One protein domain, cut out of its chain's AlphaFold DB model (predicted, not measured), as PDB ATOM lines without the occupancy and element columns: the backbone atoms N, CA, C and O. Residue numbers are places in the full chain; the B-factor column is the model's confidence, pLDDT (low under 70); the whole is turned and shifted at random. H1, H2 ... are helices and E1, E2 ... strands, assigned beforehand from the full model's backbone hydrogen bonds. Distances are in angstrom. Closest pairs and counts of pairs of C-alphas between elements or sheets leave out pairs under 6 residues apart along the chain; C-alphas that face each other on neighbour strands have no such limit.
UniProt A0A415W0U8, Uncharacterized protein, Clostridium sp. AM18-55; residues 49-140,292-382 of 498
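What this domain is: This is residues 49 to 140 and 292 to 382 of the 498 residues of an uncharacterized protein of Clostridium sp. AM18-55 (UniProt A0A415W0U8). A rounded body has a short helix, H1, in its middle, crossed by the long helix H3 and by H4, with the helical hairpin H7 and H8 on another side. At one end of the body is a small, strongly twisted sheet, with H6 and H8 beside its strands; H5 crosses H3, and a tiny ribbon of E2 and E4 lies close to E3. The printed part has 183 residues, with eight named helices and seven named strands in the order H1 E1 H2 H3 H4 E2 H5 H6 E3 E4 H7 H8 E5 E6 E7. The sheet's order is E3 - E5 - E6 - E7, all antiparallel; the class is mixed, helices and strands. The whole is compact, with a radius of gyration of the C-alphas of 15.5 A and spans of 43 by 39 by 34 A.

How they stand to each other: H1, residues 49 to 58, touches residues 72 to 80 of H3, residues 72 to 92, about perpendicular at 77 degrees; their closest C-alphas, Gly 49 and Ile 76, are 4.5 A apart. E1, residues 61 to 63, pairs with no named strand. H2, residues 66 to 69, touches H3 only at the corner, closest C-alphas Val 68 and Thr 74, 5.0 A. H4, residues 102 to 114, touches H1 with residues 110 to 114 alone, about perpendicular at 74 degrees, closest C-alphas Ala 51 and Lys 114, 5.5 A. E2, residues 117 to 119, is antiparallel to E4, residues 324 to 326, with N 118 and O 325 at 2.9 A. H5, residues 123 to 136, touches H3 at 85 degrees, about perpendicular, closest C-alphas Tyr 86 and Trp 131, 6.4 A. H6, residues 295 to 302, is on the sheet of E3, residues 308 to 312, E5, residues 359 to 363, E6, residues 370 to 373, and E7, residues 376 to 381, at a height over the sheet of 6.3 A. E5, E6 and E7 form a meander, each strand the antiparallel neighbour of the one before. N 311 and O 360 are 2.9 A apart between E3 and E5, N 363 and O 370 2.8 A between E5 and E6, and N 378 and O 371 2.8 A between E6 and E7. H7, residues 334 to 345, and H8, residues 350 to 356, form a hairpin; they only just touch, with 3 pairs of C-alphas within 8 A, closest Val 343 and Trp 350, 5.7 A. Every O i to N i+4 pair is within hydrogen-bond range in H1, H3, H4, H5 and H7; in H6 3 of 4 are, in H8 2 of 3, and H2 is too short for such a pair.

Where its parts are: H1 begins at C-alpha 49, (164.097, 175.594, 152.948). H3 measures 30.4 A, H5 18.8 A, H4 17.9 A and H7 16.3 A. E7 ends at C-alpha 381, (144.033, 200.971, 154.644).

The domain as a whole: The C-alphas farthest apart, Asp 100 and Thr 379, are 43.9 A apart. Residues 141 to 291 are not printed; C-alphas 140 and 292 are 16.6 A apart across the cut. The link E3 to E4, 11 residues, is long. Residues 138 to 140 and 366 have pLDDT under 70.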
ATOM      1  N   GLY A  49     164.880 175.993 151.774       89.88
ATOM      2  CA  GLY A  49     164.097 175.594 152.948       89.88
ATOM      3  C   GLY A  49     163.834 176.762 153.903       89.88
ATOM      4  O   GLY A  49     162.713 176.924 154.368       89.88
ATOM      5  N   LEU A  50     164.821 177.641 154.118       92.75
ATOM      6  CA  LEU A  50     164.648 178.826 154.962       92.75
ATOM      7  C   LEU A  50     163.642 179.806 154.344       92.75
ATOM      8  O   LEU A  50     162.778 180.316 155.052       92.75
ATOM      9  N   ALA A  51     163.695 180.008 153.025       94.44
ATOM     10  CA  ALA A  51     162.736 180.844 152.306       94.44
ATOM     11  C   ALA A  51     161.294 180.321 152.441       94.44
ATOM     12  O   ALA A  51     160.375 181.102 152.681       94.44
ATOM     13  N   ILE A  52     161.093 179.001 152.344       96.44
ATOM     14  CA  ILE A  52     159.784 178.365 152.559       96.44
ATOM     15  C   ILE A  52     159.329 178.502 154.016       96.44
ATOM     16  O   ILE A  52     158.173 178.844 154.263       96.44
ATOM     17  N   GLY A  53     160.225 178.278 154.983       94.62
ATOM     18  CA  GLY A  53     159.922 178.465 156.403       94.62
ATOM     19  C   GLY A  53     159.492 179.900 156.716       94.62
ATOM     20  O   GLY A  53     158.496 180.117 157.404       94.62
ATOM     21  N   TYR A  54     160.174 180.885 156.132       95.06
ATOM     22  CA  TYR A  54     159.820 182.294 156.281       95.06
ATOM     23  C   TYR A  54     158.497 182.642 155.589       95.06
ATOM     24  O   TYR A  54     157.686 183.377 156.145       95.06
ATOM     25  N   LEU A  55     158.238 182.086 154.402       95.75
ATOM     26  CA  LEU A  55     156.968 182.266 153.694       95.75
ATOM     27  C   LEU A  55     155.782 181.713 154.498       95.75
ATOM     28  O   LEU A  55     154.724 182.337 154.532       95.75
ATOM     29  N   LEU A  56     155.955 180.580 155.187       94.56
ATOM     30  CA  LEU A  56     154.952 180.066 156.125       94.56
ATOM     31  C   LEU A  56     154.695 181.056 157.267       94.56
ATOM     32  O   LEU A  56     153.536 181.318 157.581       94.56
ATOM     33  N   HIS A  57     155.741 181.684 157.810       93.00
ATOM     34  CA  HIS A  57     155.577 182.749 158.802       93.00
ATOM     35  C   HIS A  57     154.867 183.979 158.242       93.00
ATOM     36  O   HIS A  57     154.012 184.522 158.934       93.00
ATOM     37  N   MET A  58     155.140 184.403 157.003       93.38
ATOM     38  CA  MET A  58     154.374 185.482 156.351       93.38
ATOM     39  C   MET A  58     152.886 185.134 156.228       93.38
ATOM     40  O   MET A  58     152.044 186.023 156.244       93.38
ATOM     41  N   LEU A  59     152.565 183.844 156.127       93.12
ATOM     42  CA  LEU A  59     151.203 183.318 156.148       93.12
ATOM     43  C   LEU A  59     150.684 183.035 157.566       93.12
ATOM     44  O   LEU A  59     149.646 182.403 157.690       93.12
ATOM     45  N   GLY A  60     151.374 183.487 158.618       89.38
ATOM     46  CA  GLY A  60     150.948 183.362 160.017       89.38
ATOM     47  C   GLY A  60     151.174 181.977 160.634       89.38
ATOM     48  O   GLY A  60     150.726 181.713 161.752       89.38
ATOM     49  N   VAL A  61     151.884 181.090 159.935       89.75
ATOM     50  CA  VAL A  61     152.191 179.725 160.370       89.75
ATOM     51  C   VAL A  61     153.609 179.662 160.922       89.75
ATOM     52  O   VAL A  61     154.579 179.990 160.248       89.75
ATOM     53  N   THR A  62     153.739 179.163 162.142       89.31
ATOM     54  CA  THR A  62     155.014 178.946 162.835       89.31
ATOM     55  C   THR A  62     155.174 177.461 163.151       89.31
ATOM     56  O   THR A  62     154.197 176.721 163.222       89.31
ATOM     57  N   ALA A  63     156.389 176.992 163.394       87.62
ATOM     58  CA  ALA A  63     156.617 175.722 164.064       87.62
ATOM     59  C   ALA A  63     156.033 175.713 165.490       87.62
ATOM     60  O   ALA A  63     156.188 176.667 166.258       87.62
ATOM     61  N   GLY A  64     155.398 174.603 165.874       80.31
ATOM     62  CA  GLY A  64     154.821 174.428 167.210       80.31
ATOM     63  C   GLY A  64     155.881 174.392 168.315       80.31
ATOM     64  O   GLY A  64     155.675 174.947 169.399       80.31
ATOM     65  N   SER A  65     157.044 173.800 168.028       81.38
ATOM     66  CA  SER A  65     158.175 173.725 168.957       81.38
ATOM     67  C   SER A  65     159.099 174.936 168.831       81.38
ATOM     68  O   SER A  65     159.489 175.314 167.730       81.38
ATOM     69  N   LYS A  66     159.511 175.503 169.973       84.75
ATOM     70  CA  LYS A  66     160.527 176.572 170.027       84.75
ATOM     71  C   LYS A  66     161.911 176.094 169.577       84.75
ATOM     72  O   LYS A  66     162.714 176.896 169.119       84.75
ATOM     73  N   GLU A  67     162.170 174.792 169.679       85.69
ATOM     74  CA  GLU A  67     163.452 174.171 169.329       85.69
ATOM     75  C   GLU A  67     163.814 174.334 167.849       85.69
ATOM     76  O   GLU A  67     164.991 174.348 167.508       85.69
ATOM     77  N   VAL A  68     162.809 174.513 166.984       91.19
ATOM     78  CA  VAL A  68     162.989 174.704 165.538       91.19
ATOM     79  C   VAL A  68     163.726 176.004 165.207       91.19
ATOM     80  O   VAL A  68     164.339 176.096 164.152       91.19
ATOM     81  N   TYR A  69     163.710 176.998 166.098       92.44
ATOM     82  CA  TYR A  69     164.326 178.311 165.860       92.44
ATOM     83  C   TYR A  69     165.696 178.468 166.517       92.44
ATOM     84  O   TYR A  69     166.166 179.587 166.693       92.44
ATOM     85  N   LYS A  70     166.334 177.367 166.925       89.50
ATOM     86  CA  LYS A  70     167.675 177.417 167.522       89.50
ATOM     87  C   LYS A  70     168.773 177.588 166.484       89.50
ATOM     88  O   LYS A  70     169.828 178.120 166.811       89.50
ATOM     89  N   SER A  71     168.544 177.112 165.263       90.62
ATOM     90  CA  SER A  71     169.475 177.290 164.158       90.62
ATOM     91  C   SER A  71     168.763 177.305 162.810       90.62
ATOM     92  O   SER A  71     167.631 176.830 162.656       90.62
ATOM     93  N   LYS A  72     169.462 177.824 161.803       91.62
ATOM     94  CA  LYS A  72     169.031 177.805 160.405       91.62
ATOM     95  C   LYS A  72     168.699 176.391 159.926       91.62
ATOM     96  O   LYS A  72     167.692 176.198 159.249       91.62
ATOM     97  N   GLU A  73     169.517 175.409 160.280       93.38
ATOM     98  CA  GLU A  73     169.365 174.009 159.871       93.38
ATOM     99  C   GLU A  73     168.059 173.434 160.411       93.38
ATOM    100  O   GLU A  73     167.287 172.857 159.653       93.38
ATOM    101  N   THR A  74     167.745 173.692 161.684       94.25
ATOM    102  CA  THR A  74     166.494 173.215 162.288       94.25
ATOM    103  C   THR A  74     165.251 173.836 161.645       94.25
ATOM    104  O   THR A  74     164.242 173.148 161.474       94.25
ATOM    105  N   VAL A  75     165.328 175.100 161.208       94.69
ATOM    106  CA  VAL A  75     164.248 175.747 160.439       94.69
ATOM    107  C   VAL A  75     164.118 175.119 159.050       94.69
ATOM    108  O   VAL A  75     163.003 174.866 158.593       94.69
ATOM    109  N   ILE A  76     165.240 174.854 158.375       94.06
ATOM    110  CA  ILE A  76     165.265 174.215 157.051       94.06
ATOM    111  C   ILE A  76     164.662 172.812 157.115       94.06
ATOM    112  O   ILE A  76     163.842 172.474 156.263       94.06
ATOM    113  N   ASP A  77     165.030 172.016 158.115       93.94
ATOM    114  CA  ASP A  77     164.516 170.660 158.298       93.94
ATOM    115  C   ASP A  77     163.001 170.678 158.501       93.94
ATOM    116  O   ASP A  77     162.265 170.004 157.775       93.94
ATOM    117  N   TRP A  78     162.514 171.544 159.395       93.88
ATOM    118  CA  TRP A  78     161.080 171.732 159.593       93.88
ATOM    119  C   TRP A  78     160.372 172.191 158.310       93.88
ATOM    120  O   TRP A  78     159.304 171.676 157.976       93.88
ATOM    121  N   ALA A  79     160.947 173.125 157.551       95.12
ATOM    122  CA  ALA A  79     160.357 173.582 156.297       95.12
ATOM    123  C   ALA A  79     160.303 172.462 155.242       95.12
ATOM    124  O   ALA A  79     159.293 172.308 154.555       95.12
ATOM    125  N   ASN A  80     161.343 171.634 155.146       94.31
ATOM    126  CA  ASN A  80     161.379 170.484 154.241       94.31
ATOM    127  C   ASN A  80     160.321 169.432 154.605       94.31
ATOM    128  O   ASN A  80     159.678 168.870 153.714       94.31
ATOM    129  N   GLU A  81     160.073 169.202 155.898       93.06
ATOM    130  CA  GLU A  81     158.955 168.365 156.346       93.06
ATOM    131  C   GLU A  81     157.605 168.928 155.884       93.06
ATOM    132  O   GLU A  81     156.738 168.170 155.439       93.06
ATOM    133  N   GLN A  82     157.426 170.251 155.929       93.75
ATOM    134  CA  GLN A  82     156.198 170.897 155.458       93.75
ATOM    135  C   GLN A  82     156.035 170.750 153.941       93.75
ATOM    136  O   GLN A  82     154.949 170.415 153.470       93.75
ATOM    137  N   VAL A  83     157.120 170.885 153.172       95.19
ATOM    138  CA  VAL A  83     157.123 170.604 151.727       95.19
ATOM    139  C   VAL A  83     156.736 169.147 151.450       95.19
ATOM    140  O   VAL A  83     155.935 168.879 150.553       95.19
ATOM    141  N   ALA A  84     157.236 168.189 152.234       93.44
ATOM    142  CA  ALA A  84     156.857 166.785 152.091       93.44
ATOM    143  C   ALA A  84     155.365 166.548 152.396       93.44
ATOM    144  O   ALA A  84     154.708 165.768 151.700       93.44
ATOM    145  N   LYS A  85     154.802 167.234 153.401       92.25
ATOM    146  CA  LYS A  85     153.361 167.186 153.707       92.25
ATOM    147  C   LYS A  85     152.521 167.809 152.597       92.25
ATOM    148  O   LYS A  85     151.518 167.209 152.214       92.25
ATOM    149  N   TYR A  86     152.947 168.947 152.048       94.38
ATOM    150  CA  TYR A  86     152.328 169.563 150.876       94.38
ATOM    151  C   TYR A  86     152.284 168.587 149.696       94.38
ATOM    152  O   TYR A  86     151.212 168.339 149.158       94.38
ATOM    153  N   LYS A  87     153.407 167.946 149.348       94.31
ATOM    154  CA  LYS A  87     153.459 166.976 148.239       94.31
ATOM    155  C   LYS A  87     152.539 165.773 148.467       94.31
ATOM    156  O   LYS A  87     151.833 165.358 147.552       94.31
ATOM    157  N   LYS A  88     152.495 165.237 149.693       92.81
ATOM    158  CA  LYS A  88     151.557 164.160 150.064       92.81
ATOM    159  C   LYS A  88     150.099 164.599 149.928       92.81
ATOM    160  O   LYS A  88     149.283 163.846 149.402       92.81
ATOM    161  N   TRP A  89     149.770 165.806 150.391       93.19
ATOM    162  CA  TRP A  89     148.435 166.377 150.233       93.19
ATOM    163  C   TRP A  89     148.086 166.586 148.760       93.19
ATOM    164  O   TRP A  89     147.006 166.174 148.346       93.19
ATOM    165  N   ASN A  90     148.999 167.151 147.968       95.31
ATOM    166  CA  ASN A  90     148.791 167.392 146.546       95.31
ATOM    167  C   ASN A  90     148.497 166.068 145.838       95.31
ATOM    168  O   ASN A  90     147.502 165.979 145.129       95.31
ATOM    169  N   ALA A  91     149.275 165.012 146.099       92.75
ATOM    170  CA  ALA A  91     149.042 163.691 145.520       92.75
ATOM    171  C   ALA A  91     147.653 163.120 145.870       92.75
ATOM    172  O   ALA A  91     146.984 162.555 145.005       92.75
ATOM    173  N   ALA A  92     147.202 163.291 147.117       90.62
ATOM    174  CA  ALA A  92     145.932 162.752 147.602       90.62
ATOM    175  C   ALA A  92     144.699 163.589 147.208       90.62
ATOM    176  O   ALA A  92     143.598 163.047 147.096       90.62
ATOM    177  N   ASN A  93     144.856 164.901 147.029       89.12
ATOM    178  CA  ASN A  93     143.748 165.812 146.776       89.12
ATOM    179  C   ASN A  93     143.434 165.903 145.275       89.12
ATOM    180  O   ASN A  93     144.323 166.124 144.453       89.12
ATOM    181  N   LYS A  94     142.161 165.734 144.908       89.94
ATOM    182  CA  LYS A  94     141.699 165.792 143.514       89.94
ATOM    183  C   LYS A  94     141.618 167.218 142.975       89.94
ATOM    184  O   LYS A  94     141.811 167.402 141.781       89.94
ATOM    185  N   ASP A  95     141.386 168.188 143.856       89.81
ATOM    186  CA  ASP A  95     141.233 169.600 143.492       89.81
ATOM    187  C   ASP A  95     142.575 170.353 143.485       89.81
ATOM    188  O   ASP A  95     142.628 171.534 143.144       89.81
ATOM    189  N   ALA A  96     143.664 169.680 143.878       92.62
ATOM    190  CA  ALA A  96     145.006 170.245 143.836       92.62
ATOM    191  C   ALA A  96     145.509 170.371 142.393       92.62
ATOM    192  O   ALA A  96     145.205 169.536 141.536       92.62
ATOM    193  N   TYR A  97     146.332 171.387 142.145       93.62
ATOM    194  CA  TYR A  97     147.027 171.563 140.875       93.62
ATOM    195  C   TYR A  97     147.870 170.327 140.542       93.62
ATOM    196  O   TYR A  97     148.666 169.857 141.359       93.62
ATOM    197  N   LYS A  98     147.702 169.794 139.329       92.44
ATOM    198  CA  LYS A  98     148.450 168.636 138.838       92.44
ATOM    199  C   LYS A  98     149.463 169.091 137.807       92.44
ATOM    200  O   LYS A  98     149.099 169.728 136.825       92.44
ATOM    201  N   SER A  99     150.713 168.732 138.055       91.06
ATOM    202  CA  SER A  99     151.833 168.920 137.143       91.06
ATOM    203  C   SER A  99     152.378 167.550 136.746       91.06
ATOM    204  O   SER A  99     152.361 166.620 137.558       91.06
ATOM    205  N   ASP A 100     152.886 167.449 135.518       89.12
ATOM    206  CA  ASP A 100     153.623 166.277 135.035       89.12
ATOM    207  C   ASP A 100     154.924 166.055 135.831       89.12
ATOM    208  O   ASP A 100     155.379 164.923 135.979       89.12
ATOM    209  N   ASP A 101     155.505 167.133 136.372       92.88
ATOM    210  CA  ASP A 101     156.705 167.123 137.213       92.88
ATOM    211  C   ASP A 101     156.602 168.213 138.294       92.88
ATOM    212  O   ASP A 101     157.195 169.299 138.218       92.88
ATOM    213  N   LEU A 102     155.810 167.903 139.326       92.69
ATOM    214  CA  LEU A 102     155.560 168.799 140.457       92.69
ATOM    215  C   LEU A 102     156.859 169.229 141.151       92.69
ATOM    216  O   LEU A 102     156.963 170.366 141.606       92.69
ATOM    217  N   ASP A 103     157.852 168.343 141.233       93.00
ATOM    218  CA  ASP A 103     159.115 168.618 141.914       93.00
ATOM    219  C   ASP A 103     159.936 169.669 141.171       93.00
ATOM    220  O   ASP A 103     160.473 170.593 141.795       93.00
ATOM    221  N   LYS A 104     159.989 169.576 139.841       92.75
ATOM    222  CA  LYS A 104     160.661 170.563 138.999       92.75
ATOM    223  C   LYS A 104     159.973 171.923 139.048       92.75
ATOM    224  O   LYS A 104     160.653 172.936 139.225       92.75
ATOM    225  N   GLU A 105     158.648 171.969 138.918       94.19
ATOM    226  CA  GLU A 105     157.897 173.231 138.991       94.19
ATOM    227  C   GLU A 105     158.006 173.878 140.374       94.19
ATOM    228  O   GLU A 105     158.277 175.079 140.483       94.19
ATOM    229  N   PHE A 106     157.889 173.081 141.439       95.12
ATOM    230  CA  PHE A 106     158.070 173.552 142.810       95.12
ATOM    231  C   PHE A 106     159.499 174.057 143.048       95.12
ATOM    232  O   PHE A 106     159.692 175.100 143.676       95.12
ATOM    233  N   GLY A 107     160.511 173.364 142.518       92.19
ATOM    234  CA  GLY A 107     161.911 173.783 142.596       92.19
ATOM    235  C   GLY A 107     162.191 175.091 141.850       92.19
ATOM    236  O   GLY A 107     162.911 175.955 142.362       92.19
ATOM    237  N   ALA A 108     161.585 175.284 140.676       91.06
ATOM    238  CA  ALA A 108     161.684 176.527 139.911       91.06
ATOM    239  C   ALA A 108     161.025 177.701 140.649       91.06
ATOM    240  O   ALA A 108     161.616 178.776 140.765       91.06
ATOM    241  N   TRP A 109     159.837 177.482 141.216       95.31
ATOM    242  CA  TRP A 109     159.152 178.477 142.039       95.31
ATOM    243  C   TRP A 109     159.952 178.831 143.304       95.31
ATOM    244  O   TRP A 109     160.209 180.005 143.571       95.31
ATOM    245  N   THR A 110     160.464 177.825 144.020       94.88
ATOM    246  CA  THR A 110     161.319 178.015 145.208       94.88
ATOM    247  C   THR A 110     162.623 178.744 144.863       94.88
ATOM    248  O   THR A 110     163.159 179.489 145.683       94.88
ATOM    249  N   THR A 111     163.140 178.575 143.642       90.75
ATOM    250  CA  THR A 111     164.333 179.294 143.173       90.75
ATOM    251  C   THR A 111     164.080 180.795 143.060       90.75
ATOM    252  O   THR A 111     164.905 181.568 143.540       90.75
ATOM    253  N   LYS A 112     162.927 181.209 142.521       89.44
ATOM    254  CA  LYS A 112     162.535 182.627 142.512       89.44
ATOM    255  C   LYS A 112     162.361 183.157 143.935       89.44
ATOM    256  O   LYS A 112     162.882 184.221 144.263       89.44
ATOM    257  N   LEU A 113     161.716 182.372 144.802       93.00
ATOM    258  CA  LEU A 113     161.489 182.751 146.196       93.00
ATOM    259  C   LEU A 113     162.806 183.026 146.926       93.00
ATOM    260  O   LEU A 113     162.986 184.111 147.473       93.00
ATOM    261  N   LYS A 114     163.766 182.093 146.884       89.94
ATOM    262  CA  LYS A 114     165.062 182.267 147.564       89.94
ATOM    263  C   LYS A 114     165.930 183.381 146.966       89.94
ATOM    264  O   LYS A 114     166.837 183.852 147.638       89.94
ATOM    265  N   GLN A 115     165.662 183.789 145.723       86.88
ATOM    266  CA  GLN A 115     166.297 184.933 145.055       86.88
ATOM    267  C   GLN A 115     165.625 186.275 145.398       86.88
ATOM    268  O   GLN A 115     166.071 187.317 144.927       86.88
ATOM    269  N   GLY A 116     164.573 186.262 146.221       85.75
ATOM    270  CA  GLY A 116     163.896 187.474 146.683       85.75
ATOM    271  C   GLY A 116     162.664 187.835 145.864       85.75
ATOM    272  O   GLY A 116     162.328 189.008 145.739       85.75
ATOM    273  N   THR A 117     161.990 186.863 145.249       89.62
ATOM    274  CA  THR A 117     160.758 187.111 144.490       89.62
ATOM    275  C   THR A 117     159.695 186.067 144.795       89.62
ATOM    276  O   THR A 117     159.829 184.898 144.435       89.62
ATOM    277  N   LEU A 118     158.590 186.502 145.399       94.38
ATOM    278  CA  LEU A 118     157.377 185.699 145.495       94.38
ATOM    279  C   LEU A 118     156.577 185.832 144.194       94.38
ATOM    280  O   LEU A 118     155.930 186.847 143.932       94.38
ATOM    281  N   ASP A 119     156.630 184.779 143.381       92.81
ATOM    282  CA  ASP A 119     155.860 184.655 142.145       92.81
ATOM    283  C   ASP A 119     154.455 184.119 142.447       92.81
ATOM    284  O   ASP A 119     154.246 182.910 142.595       92.81
ATOM    285  N   LYS A 120     153.490 185.036 142.537       93.19
ATOM    286  CA  LYS A 120     152.070 184.751 142.759       93.19
ATOM    287  C   LYS A 120     151.331 184.308 141.494       93.19
ATOM    288  O   LYS A 120     150.207 183.827 141.609       93.19
ATOM    289  N   SER A 121     151.935 184.456 140.308       90.88
ATOM    290  CA  SER A 121     151.355 183.967 139.046       90.88
ATOM    291  C   SER A 121     151.480 182.450 138.897       90.88
ATOM    292  O   SER A 121     150.729 181.832 138.144       90.88
ATOM    293  N   SER A 122     152.410 181.841 139.637       92.81
ATOM    294  CA  SER A 122     152.637 180.402 139.616       92.81
ATOM    295  C   SER A 122     151.428 179.623 140.141       92.81
ATOM    296  O   SER A 122     150.902 179.903 141.223       92.81
ATOM    297  N   ALA A 123     151.048 178.563 139.423       93.75
ATOM    298  CA  ALA A 123     150.061 177.600 139.901       93.75
ATOM    299  C   ALA A 123     150.489 176.952 141.232       93.75
ATOM    300  O   ALA A 123     149.637 176.704 142.085       93.75
ATOM    301  N   ILE A 124     151.803 176.789 141.453       95.50
ATOM    302  CA  ILE A 124     152.372 176.285 142.709       95.50
ATOM    303  C   ILE A 124     152.015 177.197 143.881       95.50
ATOM    304  O   ILE A 124     151.639 176.696 144.933       95.50
ATOM    305  N   TRP A 125     152.075 178.522 143.723       94.81
ATOM    306  CA  TRP A 125     151.707 179.440 144.804       94.81
ATOM    307  C   TRP A 125     150.232 179.307 145.188       94.81
ATOM    308  O   TRP A 125     149.891 179.234 146.372       94.81
ATOM    309  N   LYS A 126     149.348 179.264 144.186       92.56
ATOM    310  CA  LYS A 126     147.908 179.095 144.410       92.56
ATOM    311  C   LYS A 126     147.614 177.767 145.113       92.56
ATOM    312  O   LYS A 126     146.851 177.747 146.078       92.56
ATOM    313  N   ASP A 127     148.247 176.687 144.667       95.12
ATOM    314  CA  ASP A 127     148.073 175.353 145.244       95.12
ATOM    315  C   ASP A 127     148.666 175.242 146.656       95.12
ATOM    316  O   ASP A 127     148.028 174.715 147.566       95.12
ATOM    317  N   PHE A 128     149.838 175.837 146.885       95.00
ATOM    318  CA  PHE A 128     150.472 175.911 148.199       95.00
ATOM    319  C   PHE A 128     149.601 176.670 149.206       95.00
ATOM    320  O   PHE A 128     149.394 176.190 150.320       95.00
ATOM    321  N   ARG A 129     149.007 177.812 148.824       93.00
ATOM    322  CA  ARG A 129     148.032 178.515 149.680       93.00
ATOM    323  C   ARG A 129     146.784 177.678 149.950       93.00
ATOM    324  O   ARG A 129     146.289 177.686 151.075       93.00
ATOM    325  N   SER A 130     146.298 176.930 148.957       91.50
ATOM    326  CA  SER A 130     145.171 176.004 149.132       91.50
ATOM    327  C   SER A 130     145.499 174.899 150.143       91.50
ATOM    328  O   SER A 130     144.693 174.591 151.026       91.50
ATOM    329  N   TRP A 131     146.716 174.357 150.100       92.56
ATOM    330  CA  TRP A 131     147.205 173.416 151.102       92.56
ATOM    331  C   TRP A 131     147.276 174.042 152.499       92.56
ATOM    332  O   TRP A 131     146.727 173.471 153.445       92.56
ATOM    333  N   VAL A 132     147.883 175.227 152.636       91.38
ATOM    334  CA  VAL A 132     147.959 175.949 153.919       91.38
ATOM    335  C   VAL A 132     146.551 176.187 154.480       91.38
ATOM    336  O   VAL A 132     146.268 175.837 155.622       91.38
ATOM    337  N   SER A 133     145.632 176.684 153.657       87.44
ATOM    338  CA  SER A 133     144.233 176.938 154.021       87.44
ATOM    339  C   SER A 133     143.478 175.666 154.449       87.44
ATOM    340  O   SER A 133     142.788 175.647 155.470       87.44
ATOM    341  N   SER A 134     143.612 174.574 153.694       82.25
ATOM    342  CA  SER A 134     142.795 173.360 153.872       82.25
ATOM    343  C   SER A 134     143.372 172.337 154.850       82.25
ATOM    344  O   SER A 134     142.622 171.518 155.390       82.25
ATOM    345  N   SER A 135     144.690 172.346 155.058       82.00
ATOM    346  CA  SER A 135     145.407 171.326 155.835       82.00
ATOM    347  C   SER A 135     146.149 171.886 157.040       82.00
ATOM    348  O   SER A 135     146.269 171.168 158.028       82.00
ATOM    349  N   VAL A 136     146.629 173.133 156.977       84.44
ATOM    350  CA  VAL A 136     147.354 173.769 158.088       84.44
ATOM    351  C   VAL A 136     146.372 174.554 158.960       84.44
ATOM    352  O   VAL A 136     146.144 174.177 160.101       84.44
ATOM    353  N   TYR A 137     145.674 175.550 158.406       76.31
ATOM    354  CA  TYR A 137     144.683 176.359 159.136       76.31
ATOM    355  C   TYR A 137     143.364 175.656 159.452       76.31
ATOM    356  O   TYR A 137     142.553 176.201 160.204       76.31
ATOM    357  N   LYS A 138     143.156 174.463 158.886       69.25
ATOM    358  CA  LYS A 138     141.910 173.700 158.938       69.25
ATOM    359  C   LYS A 138     141.192 173.864 160.274       69.25
ATOM    360  O   LYS A 138     141.729 173.493 161.317       69.25
ATOM    361  N   LEU A 139     139.956 174.365 160.217       57.44
ATOM    362  CA  LEU A 139     139.103 174.486 161.395       57.44
ATOM    363  C   LEU A 139     139.072 173.166 162.159       57.44
ATOM    364  O   LEU A 139     138.558 172.157 161.661       57.44
ATOM    365  N   SER A 140     139.539 173.208 163.402       50.62
ATOM    366  CA  SER A 140     139.349 172.085 164.303       50.62
ATOM    367  C   SER A 140     137.876 171.933 164.666       50.62
ATOM    368  O   SER A 140     137.512 170.840 165.038       50.62
ATOM    369  N   THR A 292     150.363 182.769 164.496       82.31
ATOM    370  CA  THR A 292     150.688 184.139 164.853       82.31
ATOM    371  C   THR A 292     150.179 185.084 163.772       82.31
ATOM    372  O   THR A 292     149.861 184.660 162.658       82.31
ATOM    373  N   GLY A 293     150.122 186.369 164.104       79.19
ATOM    374  CA  GLY A 293     149.512 187.369 163.248       79.19
ATOM    375  C   GLY A 293     147.991 187.251 163.194       79.19
ATOM    376  O   GLY A 293     147.393 186.238 163.552       79.19
ATOM    377  N   GLY A 294     147.355 188.295 162.674       81.44
ATOM    378  CA  GLY A 294     145.906 188.372 162.491       81.44
ATOM    379  C   GLY A 294     145.333 187.489 161.380       81.44
ATOM    380  O   GLY A 294     144.169 187.646 161.023       81.44
ATOM    381  N   ILE A 295     146.138 186.603 160.782       86.12
ATOM    382  CA  ILE A 295     145.726 185.776 159.639       86.12
ATOM    383  C   ILE A 295     144.714 184.710 160.057       86.12
ATOM    384  O   ILE A 295     143.775 184.445 159.304       86.12
ATOM    385  N   SER A 296     144.850 184.139 161.261       77.06
ATOM    386  CA  SER A 296     143.845 183.220 161.808       77.06
ATOM    387  C   SER A 296     142.469 183.875 161.842       77.06
ATOM    388  O   SER A 296     141.502 183.271 161.404       77.06
ATOM    389  N   ASP A 297     142.377 185.142 162.243       76.31
ATOM    390  CA  ASP A 297     141.094 185.842 162.355       76.31
ATOM    391  C   ASP A 297     140.440 186.072 160.989       76.31
ATOM    392  O   ASP A 297     139.216 185.996 160.857       76.31
ATOM    393  N   VAL A 298     141.245 186.335 159.954       78.81
ATOM    394  CA  VAL A 298     140.755 186.440 158.568       78.81
ATOM    395  C   VAL A 298     140.247 185.085 158.080       78.81
ATOM    396  O   VAL A 298     139.162 185.003 157.490       78.81
ATOM    397  N   TYR A 299     140.980 184.012 158.385       79.44
ATOM    398  CA  TYR A 299     140.531 182.661 158.086       79.44
ATOM    399  C   TYR A 299     139.230 182.325 158.821       79.44
ATOM    400  O   TYR A 299     138.304 181.836 158.186       79.44
ATOM    401  N   ASN A 300     139.091 182.627 160.116       72.44
ATOM    402  CA  ASN A 300     137.889 182.301 160.901       72.44
ATOM    403  C   ASN A 300     136.603 182.859 160.292       72.44
ATOM    404  O   ASN A 300     135.531 182.276 160.443       72.44
ATOM    405  N   LYS A 301     136.701 184.014 159.629       74.44
ATOM    406  CA  LYS A 301     135.558 184.686 159.008       74.44
ATOM    407  C   LYS A 301     135.108 184.018 157.713       74.44
ATOM    408  O   LYS A 301     133.936 184.124 157.365       74.44
ATOM    409  N   SER A 302     136.018 183.371 156.986       71.44
ATOM    410  CA  SER A 302     135.776 182.915 155.609       71.44
ATOM    411  C   SER A 302     136.039 181.421 155.379       71.44
ATOM    412  O   SER A 302     135.624 180.881 154.357       71.44
ATOM    413  N   ASN A 303     136.669 180.732 156.333       70.69
ATOM    414  CA  ASN A 303     137.154 179.348 156.259       70.69
ATOM    415  C   ASN A 303     138.116 179.073 155.093       70.69
ATOM    416  O   ASN A 303     138.365 177.916 154.746       70.69
ATOM    417  N   VAL A 304     138.648 180.136 154.493       76.38
ATOM    418  CA  VAL A 304     139.630 180.122 153.412       76.38
ATOM    419  C   VAL A 304     140.618 181.271 153.619       76.38
ATOM    420  O   VAL A 304     140.368 182.190 154.391       76.38
ATOM    421  N   LEU A 305     141.756 181.237 152.926       83.44
ATOM    422  CA  LEU A 305     142.722 182.345 152.909       83.44
ATOM    423  C   LEU A 305     142.602 183.215 151.649       83.44
ATOM    424  O   LEU A 305     143.532 183.946 151.328       83.44
ATOM    425  N   ASP A 306     141.484 183.151 150.923       84.44
ATOM    426  CA  ASP A 306     141.328 183.850 149.635       84.44
ATOM    427  C   ASP A 306     141.396 185.376 149.771       84.44
ATOM    428  O   ASP A 306     141.885 186.056 148.871       84.44
ATOM    429  N   ASN A 307     140.971 185.903 150.922       86.31
ATOM    430  CA  ASN A 307     141.060 187.328 151.228       86.31
ATOM    431  C   ASN A 307     142.455 187.749 151.715       86.31
ATOM    432  O   ASN A 307     142.718 188.943 151.800       86.31
ATOM    433  N   VAL A 308     143.345 186.803 152.040       90.31
ATOM    434  CA  VAL A 308     144.705 187.101 152.505       90.31
ATOM    435  C   VAL A 308     145.652 187.178 151.310       90.31
ATOM    436  O   VAL A 308     145.867 186.196 150.591       90.31
ATOM    437  N   ASP A 309     146.276 188.339 151.133       92.19
ATOM    438  CA  ASP A 309     147.328 188.545 150.138       92.19
ATOM    439  C   ASP A 309     148.631 189.042 150.776       92.19
ATOM    440  O   ASP A 309     148.629 189.730 151.797       92.19
ATOM    441  N   ILE A 310     149.753 188.683 150.150       93.50
ATOM    442  CA  ILE A 310     151.080 189.212 150.474       93.50
ATOM    443  C   ILE A 310     151.447 190.214 149.382       93.50
ATOM    444  O   ILE A 310     151.389 189.906 148.186       93.50
ATOM    445  N   VAL A 311     151.803 191.422 149.795       92.12
ATOM    446  CA  VAL A 311     152.067 192.580 148.933       92.12
ATOM    447  C   VAL A 311     153.377 193.257 149.342       92.12
ATOM    448  O   VAL A 311     153.985 192.894 150.353       92.12
ATOM    449  N   GLY A 312     153.829 194.239 148.556       87.06
ATOM    450  CA  GLY A 312     154.962 195.083 148.949       87.06
ATOM    451  C   GLY A 312     154.706 195.797 150.277       87.06
ATOM    452  O   GLY A 312     153.560 196.035 150.660       87.06
ATOM    453  N   GLY A 313     155.769 196.128 151.001       86.25
ATOM    454  CA  GLY A 313     155.683 196.822 152.281       86.25
ATOM    455  C   GLY A 313     154.926 198.145 152.172       86.25
ATOM    456  O   GLY A 313     154.819 198.736 151.103       86.25
ATOM    457  N   VAL A 314     154.407 198.645 153.293       77.38
ATOM    458  CA  VAL A 314     153.615 199.889 153.286       77.38
ATOM    459  C   VAL A 314     154.429 201.100 152.807       77.38
ATOM    460  O   VAL A 314     153.874 202.008 152.198       77.38
ATOM    461  N   ASP A 315     155.742 201.085 153.037       75.00
ATOM    462  CA  ASP A 315     156.664 202.139 152.596       75.00
ATOM    463  C   ASP A 315     157.185 201.916 151.160       75.00
ATOM    464  O   ASP A 315     157.851 202.781 150.596       75.00
ATOM    465  N   ALA A 316     156.883 200.759 150.563       79.44
ATOM    466  CA  ALA A 316     157.248 200.379 149.200       79.44
ATOM    467  C   ALA A 316     156.112 199.543 148.573       79.44
ATOM    468  O   ALA A 316     156.279 198.338 148.335       79.44
ATOM    469  N   PRO A 317     154.925 200.145 148.369       82.06
ATOM    470  CA  PRO A 317     153.755 199.392 147.962       82.06
ATOM    471  C   PRO A 317     153.912 198.859 146.539       82.06
ATOM    472  O   PRO A 317     154.493 199.501 145.665       82.06
ATOM    473  N   THR A 318     153.362 197.675 146.289       82.81
ATOM    474  CA  THR A 318     153.249 197.131 144.930       82.81
ATOM    475  C   THR A 318     152.001 197.673 144.238       82.81
ATOM    476  O   THR A 318     151.060 198.112 144.903       82.81
ATOM    477  N   ALA A 319     151.971 197.626 142.905       82.69
ATOM    478  CA  ALA A 319     150.770 197.940 142.134       82.69
ATOM    479  C   ALA A 319     149.621 196.968 142.459       82.69
ATOM    480  O   ALA A 319     149.845 195.842 142.928       82.69
ATOM    481  N   VAL A 320     148.385 197.394 142.198       82.69
ATOM    482  CA  VAL A 320     147.203 196.533 142.339       82.69
ATOM    483  C   VAL A 320     147.361 195.313 141.429       82.69
ATOM    484  O   VAL A 320     147.754 195.430 140.273       82.69
ATOM    485  N   GLY A 321     147.079 194.118 141.951       81.25
ATOM    486  CA  GLY A 321     147.178 192.882 141.168       81.25
ATOM    487  C   GLY A 321     148.608 192.458 140.816       81.25
ATOM    488  O   GLY A 321     148.779 191.521 140.037       81.25
ATOM    489  N   ALA A 322     149.639 193.092 141.391       82.62
ATOM    490  CA  ALA A 322     151.024 192.683 141.188       82.62
ATOM    491  C   ALA A 322     151.212 191.202 141.545       82.62
ATOM    492  O   ALA A 322     151.002 190.775 142.684       82.62
ATOM    493  N   VAL A 323     151.631 190.417 140.554       86.94
ATOM    494  CA  VAL A 323     151.873 188.977 140.699       86.94
ATOM    495  C   VAL A 323     153.313 188.648 141.078       86.94
ATOM    496  O   VAL A 323     153.603 187.511 141.421       86.94
ATOM    497  N   SER A 324     154.214 189.625 141.032       88.12
ATOM    498  CA  SER A 324     155.603 189.489 141.461       88.12
ATOM    499  C   SER A 324     155.827 190.409 142.650       88.12
ATOM    500  O   SER A 324     155.726 191.629 142.510       88.12
ATOM    501  N   VAL A 325     156.077 189.828 143.821       90.31
ATOM    502  CA  VAL A 325     156.299 190.585 145.055       90.31
ATOM    503  C   VAL A 325     157.774 190.469 145.441       90.31
ATOM    504  O   VAL A 325     158.246 189.350 145.675       90.31
ATOM    505  N   PRO A 326     158.524 191.585 145.485       86.31
ATOM    506  CA  PRO A 326     159.921 191.565 145.891       86.31
ATOM    507  C   PRO A 326     160.045 191.275 147.391       86.31
ATOM    508  O   PRO A 326     159.263 191.772 148.198       86.31
ATOM    509  N   ILE A 327     161.049 190.477 147.755       87.38
ATOM    510  CA  ILE A 327     161.406 190.150 149.136       87.38
ATOM    511  C   ILE A 327     162.885 190.474 149.336       87.38
ATOM    512  O   ILE A 327     163.760 189.889 148.698       87.38
ATOM    513  N   ALA A 328     163.167 191.395 150.250       85.94
ATOM    514  CA  ALA A 328     164.521 191.814 150.579       85.94
ATOM    515  C   ALA A 328     165.135 190.878 151.630       85.94
ATOM    516  O   ALA A 328     165.116 191.169 152.827       85.94
ATOM    517  N   TRP A 329     165.672 189.734 151.194       84.19
ATOM    518  CA  TRP A 329     166.380 188.832 152.105       84.19
ATOM    519  C   TRP A 329     167.633 189.504 152.695       84.19
ATOM    520  O   TRP A 329     168.422 190.094 151.947       84.19
ATOM    521  N   PRO A 330     167.858 189.409 154.017       79.44
ATOM    522  CA  PRO A 330     169.062 189.921 154.645       79.44
ATOM    523  C   PRO A 330     170.274 189.087 154.230       79.44
ATOM    524  O   PRO A 330     170.183 187.882 154.007       79.44
ATOM    525  N   VAL A 331     171.442 189.732 154.188       73.06
ATOM    526  CA  VAL A 331     172.715 189.062 153.871       73.06
ATOM    527  C   VAL A 331     173.078 188.010 154.922       73.06
ATOM    528  O   VAL A 331     173.641 186.974 154.585       73.06
ATOM    529  N   ASN A 332     172.751 188.268 156.193       80.19
ATOM    530  CA  ASN A 332     172.954 187.313 157.276       80.19
ATOM    531  C   ASN A 332     171.664 186.526 157.547       80.19
ATOM    532  O   ASN A 332     170.730 187.058 158.146       80.19
ATOM    533  N   GLU A 333     171.635 185.255 157.151       80.81
ATOM    534  CA  GLU A 333     170.487 184.366 157.356       80.81
ATOM    535  C   GLU A 333     170.148 184.126 158.837       80.81
ATOM    536  O   GLU A 333     168.980 183.890 159.145       80.81
ATOM    537  N   ASP A 334     171.103 184.270 159.762       83.31
ATOM    538  CA  ASP A 334     170.836 184.131 161.202       83.31
ATOM    539  C   ASP A 334     169.826 185.177 161.683       83.31
ATOM    540  O   ASP A 334     168.972 184.888 162.514       83.31
ATOM    541  N   THR A 335     169.819 186.366 161.067       86.88
ATOM    542  CA  THR A 335     168.828 187.404 161.391       86.88
ATOM    543  C   THR A 335     167.401 186.978 161.053       86.88
ATOM    544  O   THR A 335     166.456 187.417 161.711       86.88
ATOM    545  N   LEU A 336     167.222 186.105 160.054       89.06
ATOM    546  CA  LEU A 336     165.918 185.524 159.750       89.06
ATOM    547  C   LEU A 336     165.520 184.565 160.863       89.06
ATOM    548  O   LEU A 336     164.421 184.694 161.389       89.06
ATOM    549  N   VAL A 337     166.414 183.658 161.258       91.06
ATOM    550  CA  VAL A 337     166.162 182.682 162.330       91.06
ATOM    551  C   VAL A 337     165.833 183.387 163.646       91.06
ATOM    552  O   VAL A 337     164.816 183.065 164.257       91.06
ATOM    553  N   ASP A 338     166.607 184.407 164.019       89.56
ATOM    554  CA  ASP A 338     166.374 185.231 165.209       89.56
ATOM    555  C   ASP A 338     165.009 185.924 165.156       89.56
ATOM    556  O   ASP A 338     164.269 185.937 166.141       89.56
ATOM    557  N   THR A 339     164.634 186.465 163.990       91.56
ATOM    558  CA  THR A 339     163.321 187.100 163.810       91.56
ATOM    559  C   THR A 339     162.193 186.081 163.993       91.56
ATOM    560  O   THR A 339     161.216 186.353 164.691       91.56
ATOM    561  N   LEU A 340     162.319 184.893 163.393       92.62
ATOM    562  CA  LEU A 340     161.321 183.825 163.496       92.62
ATOM    563  C   LEU A 340     161.199 183.302 164.939       92.62
ATOM    564  O   LEU A 340     160.085 183.120 165.440       92.62
ATOM    565  N   GLY A 341     162.332 183.115 165.622       89.81
ATOM    566  CA  GLY A 341     162.396 182.709 167.025       89.81
ATOM    567  C   GLY A 341     161.788 183.746 167.967       89.81
ATOM    568  O   GLY A 341     160.987 183.387 168.832       89.81
ATOM    569  N   GLY A 342     162.077 185.029 167.733       88.25
ATOM    570  CA  GLY A 342     161.519 186.134 168.510       88.25
ATOM    571  C   GLY A 342     160.003 186.290 168.349       88.25
ATOM    572  O   GLY A 342     159.298 186.669 169.282       88.25
ATOM    573  N   VAL A 343     159.443 185.933 167.190       88.44
ATOM    574  CA  VAL A 343     157.978 185.840 167.055       88.44
ATOM    575  C   VAL A 343     157.425 184.689 167.890       88.44
ATOM    576  O   VAL A 343     156.390 184.820 168.543       88.44
ATOM    577  N   LYS A 344     158.120 183.547 167.917       85.19
ATOM    578  CA  LYS A 344     157.666 182.365 168.657       85.19
ATOM    579  C   LYS A 344     157.700 182.553 170.177       85.19
ATOM    580  O   LYS A 344     156.898 181.930 170.886       85.19
ATOM    581  N   ASP A 345     158.646 183.330 170.691       83.62
ATOM    582  CA  ASP A 345     158.747 183.642 172.118       83.62
ATOM    583  C   ASP A 345     157.975 184.904 172.539       83.62
ATOM    584  O   ASP A 345     157.765 185.093 173.738       83.62
ATOM    585  N   GLY A 346     157.475 185.680 171.573       82.06
ATOM    586  CA  GLY A 346     156.679 186.888 171.787       82.06
ATOM    587  C   GLY A 346     157.508 188.162 171.979       82.06
ATOM    588  O   GLY A 346     156.936 189.202 172.300       82.06
ATOM    589  N   SER A 347     158.831 188.108 171.803       88.50
ATOM    590  CA  SER A 347     159.714 189.281 171.881       88.50
ATOM    591  C   SER A 347     159.655 190.170 170.636       88.50
ATOM    592  O   SER A 347     159.917 191.371 170.726       88.50
ATOM    593  N   ILE A 348     159.288 189.604 169.483       88.44
ATOM    594  CA  ILE A 348     159.132 190.315 168.211       88.44
ATOM    595  C   ILE A 348     157.672 190.189 167.766       88.44
ATOM    596  O   ILE A 348     157.160 189.072 167.677       88.44
ATOM    597  N   PRO A 349     156.976 191.298 167.465       89.62
ATOM    598  CA  PRO A 349     155.623 191.220 166.937       89.62
ATOM    599  C   PRO A 349     155.657 190.697 165.497       89.62
ATOM    600  O   PRO A 349     156.594 190.957 164.739       89.62
ATOM    601  N   TRP A 350     154.640 189.935 165.107       92.38
ATOM    602  CA  TRP A 350     154.653 189.213 163.838       92.38
ATOM    603  C   TRP A 350     154.788 190.116 162.607       92.38
ATOM    604  O   TRP A 350     155.534 189.787 161.687       92.38
ATOM    605  N   ASP A 351     154.142 191.279 162.597       89.00
ATOM    606  CA  ASP A 351     154.193 192.254 161.498       89.00
ATOM    607  C   ASP A 351     155.624 192.737 161.192       89.00
ATOM    608  O   ASP A 351     155.943 193.097 160.052       89.00
ATOM    609  N   LYS A 352     156.531 192.665 162.179       87.94
ATOM    610  CA  LYS A 352     157.952 192.945 161.957       87.94
ATOM    611  C   LYS A 352     158.615 191.954 161.014       87.94
ATOM    612  O   LYS A 352     159.469 192.396 160.249       87.94
ATOM    613  N   THR A 353     158.205 190.682 160.993       88.62
ATOM    614  CA  THR A 353     158.730 189.701 160.022       88.62
ATOM    615  C   THR A 353     158.514 190.183 158.591       88.62
ATOM    616  O   THR A 353     159.447 190.242 157.798       88.62
ATOM    617  N   LEU A 354     157.311 190.656 158.277       91.50
ATOM    618  CA  LEU A 354     156.979 191.130 156.938       91.50
ATOM    619  C   LEU A 354     157.731 192.421 156.603       91.50
ATOM    620  O   LEU A 354     158.377 192.510 155.555       91.50
ATOM    621  N   SER A 355     157.716 193.395 157.519       87.62
ATOM    622  CA  SER A 355     158.359 194.694 157.283       87.62
ATOM    623  C   SER A 355     159.884 194.598 157.142       87.62
ATOM    624  O   SER A 355     160.468 195.348 156.362       87.62
ATOM    625  N   ASN A 356     160.532 193.653 157.839       86.50
ATOM    626  CA  ASN A 356     161.983 193.455 157.779       86.50
ATOM    627  C   ASN A 356     162.460 193.037 156.386       86.50
ATOM    628  O   ASN A 356     163.587 193.353 156.016       86.50
ATOM    629  N   VAL A 357     161.600 192.365 155.619       86.44
ATOM    630  CA  VAL A 357     161.891 191.930 154.247       86.44
ATOM    631  C   VAL A 357     161.131 192.739 153.191       86.44
ATOM    632  O   VAL A 357     161.076 192.344 152.029       86.44
ATOM    633  N   GLY A 358     160.556 193.884 153.577       86.94
ATOM    634  CA  GLY A 358     159.892 194.807 152.655       86.94
ATOM    635  C   GLY A 358     158.539 194.320 152.136       86.94
ATOM    636  O   GLY A 358     158.145 194.690 151.034       86.94
ATOM    637  N   THR A 359     157.822 193.508 152.914       91.12
ATOM    638  CA  THR A 359     156.495 192.976 152.565       91.12
ATOM    639  C   THR A 359     155.432 193.405 153.574       91.12
ATOM    640  O   THR A 359     155.741 193.928 154.649       91.12
ATOM    641  N   ALA A 360     154.165 193.200 153.229       92.88
ATOM    642  CA  ALA A 360     153.028 193.326 154.132       92.88
ATOM    643  C   ALA A 360     151.972 192.261 153.810       92.88
ATOM    644  O   ALA A 360     151.849 191.821 152.665       92.88
ATOM    645  N   ALA A 361     151.202 191.861 154.821       94.31
ATOM    646  CA  ALA A 361     150.032 191.007 154.664       94.31
ATOM    647  C   ALA A 361     148.770 191.871 154.714       94.31
ATOM    648  O   ALA A 361     148.680 192.794 155.530       94.31
ATOM    649  N   VAL A 362     147.803 191.586 153.846       93.12
ATOM    650  CA  VAL A 362     146.584 192.387 153.714       93.12
ATOM    651  C   VAL A 362     145.328 191.529 153.612       93.12
ATOM    652  O   VAL A 362     145.366 190.428 153.068       93.12
ATOM    653  N   ASP A 363     144.225 192.062 154.137       92.00
ATOM    654  CA  ASP A 363     142.866 191.548 153.969       92.00
ATOM    655  C   ASP A 363     142.181 192.330 152.841       92.00
ATOM    656  O   ASP A 363     142.023 193.549 152.934       92.00
ATOM    657  N   VAL A 364     141.805 191.633 151.768       88.56
ATOM    658  CA  VAL A 364     141.211 192.184 150.535       88.56
ATOM    659  C   VAL A 364     139.669 192.087 150.561       88.56
ATOM    660  O   VAL A 364     138.999 192.030 149.529       88.56
ATOM    661  N   ALA A 365     139.061 192.042 151.748       81.31
ATOM    662  CA  ALA A 365     137.614 191.930 151.899       81.31
ATOM    663  C   ALA A 365     136.858 193.261 151.684       81.31
ATOM    664  O   ALA A 365     137.214 194.314 152.204       81.31
ATOM    665  N   GLY A 366     135.711 193.198 150.995       68.88
ATOM    666  CA  GLY A 366     134.717 194.285 151.011       68.88
ATOM    667  C   GLY A 366     135.048 195.513 150.153       68.88
ATOM    668  O   GLY A 366     134.532 196.594 150.422       68.88
ATOM    669  N   GLY A 367     135.889 195.361 149.123       76.75
ATOM    670  CA  GLY A 367     136.213 196.423 148.156       76.75
ATOM    671  C   GLY A 367     137.282 197.416 148.623       76.75
ATOM    672  O   GLY A 367     137.661 198.301 147.860       76.75
ATOM    673  N   LYS A 368     137.787 197.251 149.849       86.50
ATOM    674  CA  LYS A 368     138.960 197.946 150.384       86.50
ATOM    675  C   LYS A 368     139.981 196.925 150.860       86.50
ATOM    676  O   LYS A 368     139.623 195.800 151.190       86.50
ATOM    677  N   THR A 369     141.237 197.346 150.928       91.00
ATOM    678  CA  THR A 369     142.331 196.501 151.399       91.00
ATOM    679  C   THR A 369     142.874 197.055 152.705       91.00
ATOM    680  O   THR A 369     143.261 198.221 152.768       91.00
ATOM    681  N   TYR A 370     142.935 196.231 153.746       91.75
ATOM    682  CA  TYR A 370     143.437 196.624 155.065       91.75
ATOM    683  C   TYR A 370     144.682 195.830 155.445       91.75
ATOM    684  O   TYR A 370     144.791 194.644 155.143       91.75
ATOM    685  N   VAL A 371     145.628 196.471 156.129       92.62
ATOM    686  CA  VAL A 371     146.842 195.804 156.618       92.62
ATOM    687  C   VAL A 371     146.481 194.844 157.748       92.62
ATOM    688  O   VAL A 371     145.793 195.230 158.693       92.62
ATOM    689  N   ILE A 372     146.981 193.612 157.680       92.31
ATOM    690  CA  ILE A 372     146.896 192.632 158.765       92.31
ATOM    691  C   ILE A 372     148.085 192.858 159.702       92.31
ATOM    692  O   ILE A 372     149.234 192.893 159.269       92.31
ATOM    693  N   GLY A 373     147.800 193.040 160.989       89.19
ATOM    694  CA  GLY A 373     148.787 193.231 162.049       89.19
ATOM    695  C   GLY A 373     148.948 191.991 162.927       89.19
ATOM    696  O   GLY A 373     148.496 190.899 162.592       89.19
ATOM    697  N   ASN A 374     149.584 192.170 164.086       85.44
ATOM    698  CA  ASN A 374     149.874 191.081 165.023       85.44
ATOM    699  C   ASN A 374     148.617 190.411 165.619       85.44
ATOM    700  O   ASN A 374     148.634 189.211 165.857       85.44
ATOM    701  N   GLU A 375     147.546 191.179 165.843       78.00
ATOM    702  CA  GLU A 375     146.334 190.736 166.563       78.00
ATOM    703  C   GLU A 375     145.068 190.721 165.691       78.00
ATOM    704  O   GLU A 375     143.967 190.617 166.218       78.00
ATOM    705  N   GLY A 376     145.194 190.919 164.377       83.38
ATOM    706  CA  GLY A 376     144.032 190.990 163.492       83.38
ATOM    707  C   GLY A 376     144.208 191.945 162.321       83.38
ATOM    708  O   GLY A 376     145.280 192.504 162.081       83.38
ATOM    709  N   VAL A 377     143.113 192.158 161.597       85.81
ATOM    710  CA  VAL A 377     143.012 193.194 160.562       85.81
ATOM    711  C   VAL A 377     143.018 194.565 161.234       85.81
ATOM    712  O   VAL A 377     142.208 194.836 162.121       85.81
ATOM    713  N   THR A 378     143.937 195.433 160.826       88.44
ATOM    714  CA  THR A 378     144.056 196.786 161.378       88.44
ATOM    715  C   THR A 378     143.085 197.752 160.699       88.44
ATOM    716  O   THR A 378     142.537 197.481 159.636       88.44
ATOM    717  N   THR A 379     142.918 198.942 161.274       88.38
ATOM    718  CA  THR A 379     142.170 200.041 160.639       88.38
ATOM    719  C   THR A 379     142.962 200.755 159.537       88.38
ATOM    720  O   THR A 379     142.440 201.672 158.903       88.38
ATOM    721  N   LYS A 380     144.224 200.364 159.302       89.38
ATOM    722  CA  LYS A 380     145.104 200.985 158.313       89.38
ATOM    723  C   LYS A 380     144.795 200.433 156.922       89.38
ATOM    724  O   LYS A 380     145.081 199.273 156.635       89.38
ATOM    725  N   GLU A 381     144.237 201.280 156.063       91.12
ATOM    726  CA  GLU A 381     144.033 200.971 154.644       91.12
ATOM    727  C   GLU A 381     145.398 200.838 153.944       91.12
ATOM    728  O   GLU A 381     146.289 201.674 154.126       91.12
ATOM    729  N   TYR A 382     145.581 199.764 153.179       90.38
ATOM    730  CA  TYR A 382     146.752 199.574 152.334       90.38
ATOM    731  C   TYR A 382     146.524 200.283 151.001       90.38
ATOM    732  O   TYR A 382     145.617 199.934 150.244       90.38
TER     733      TYR A 382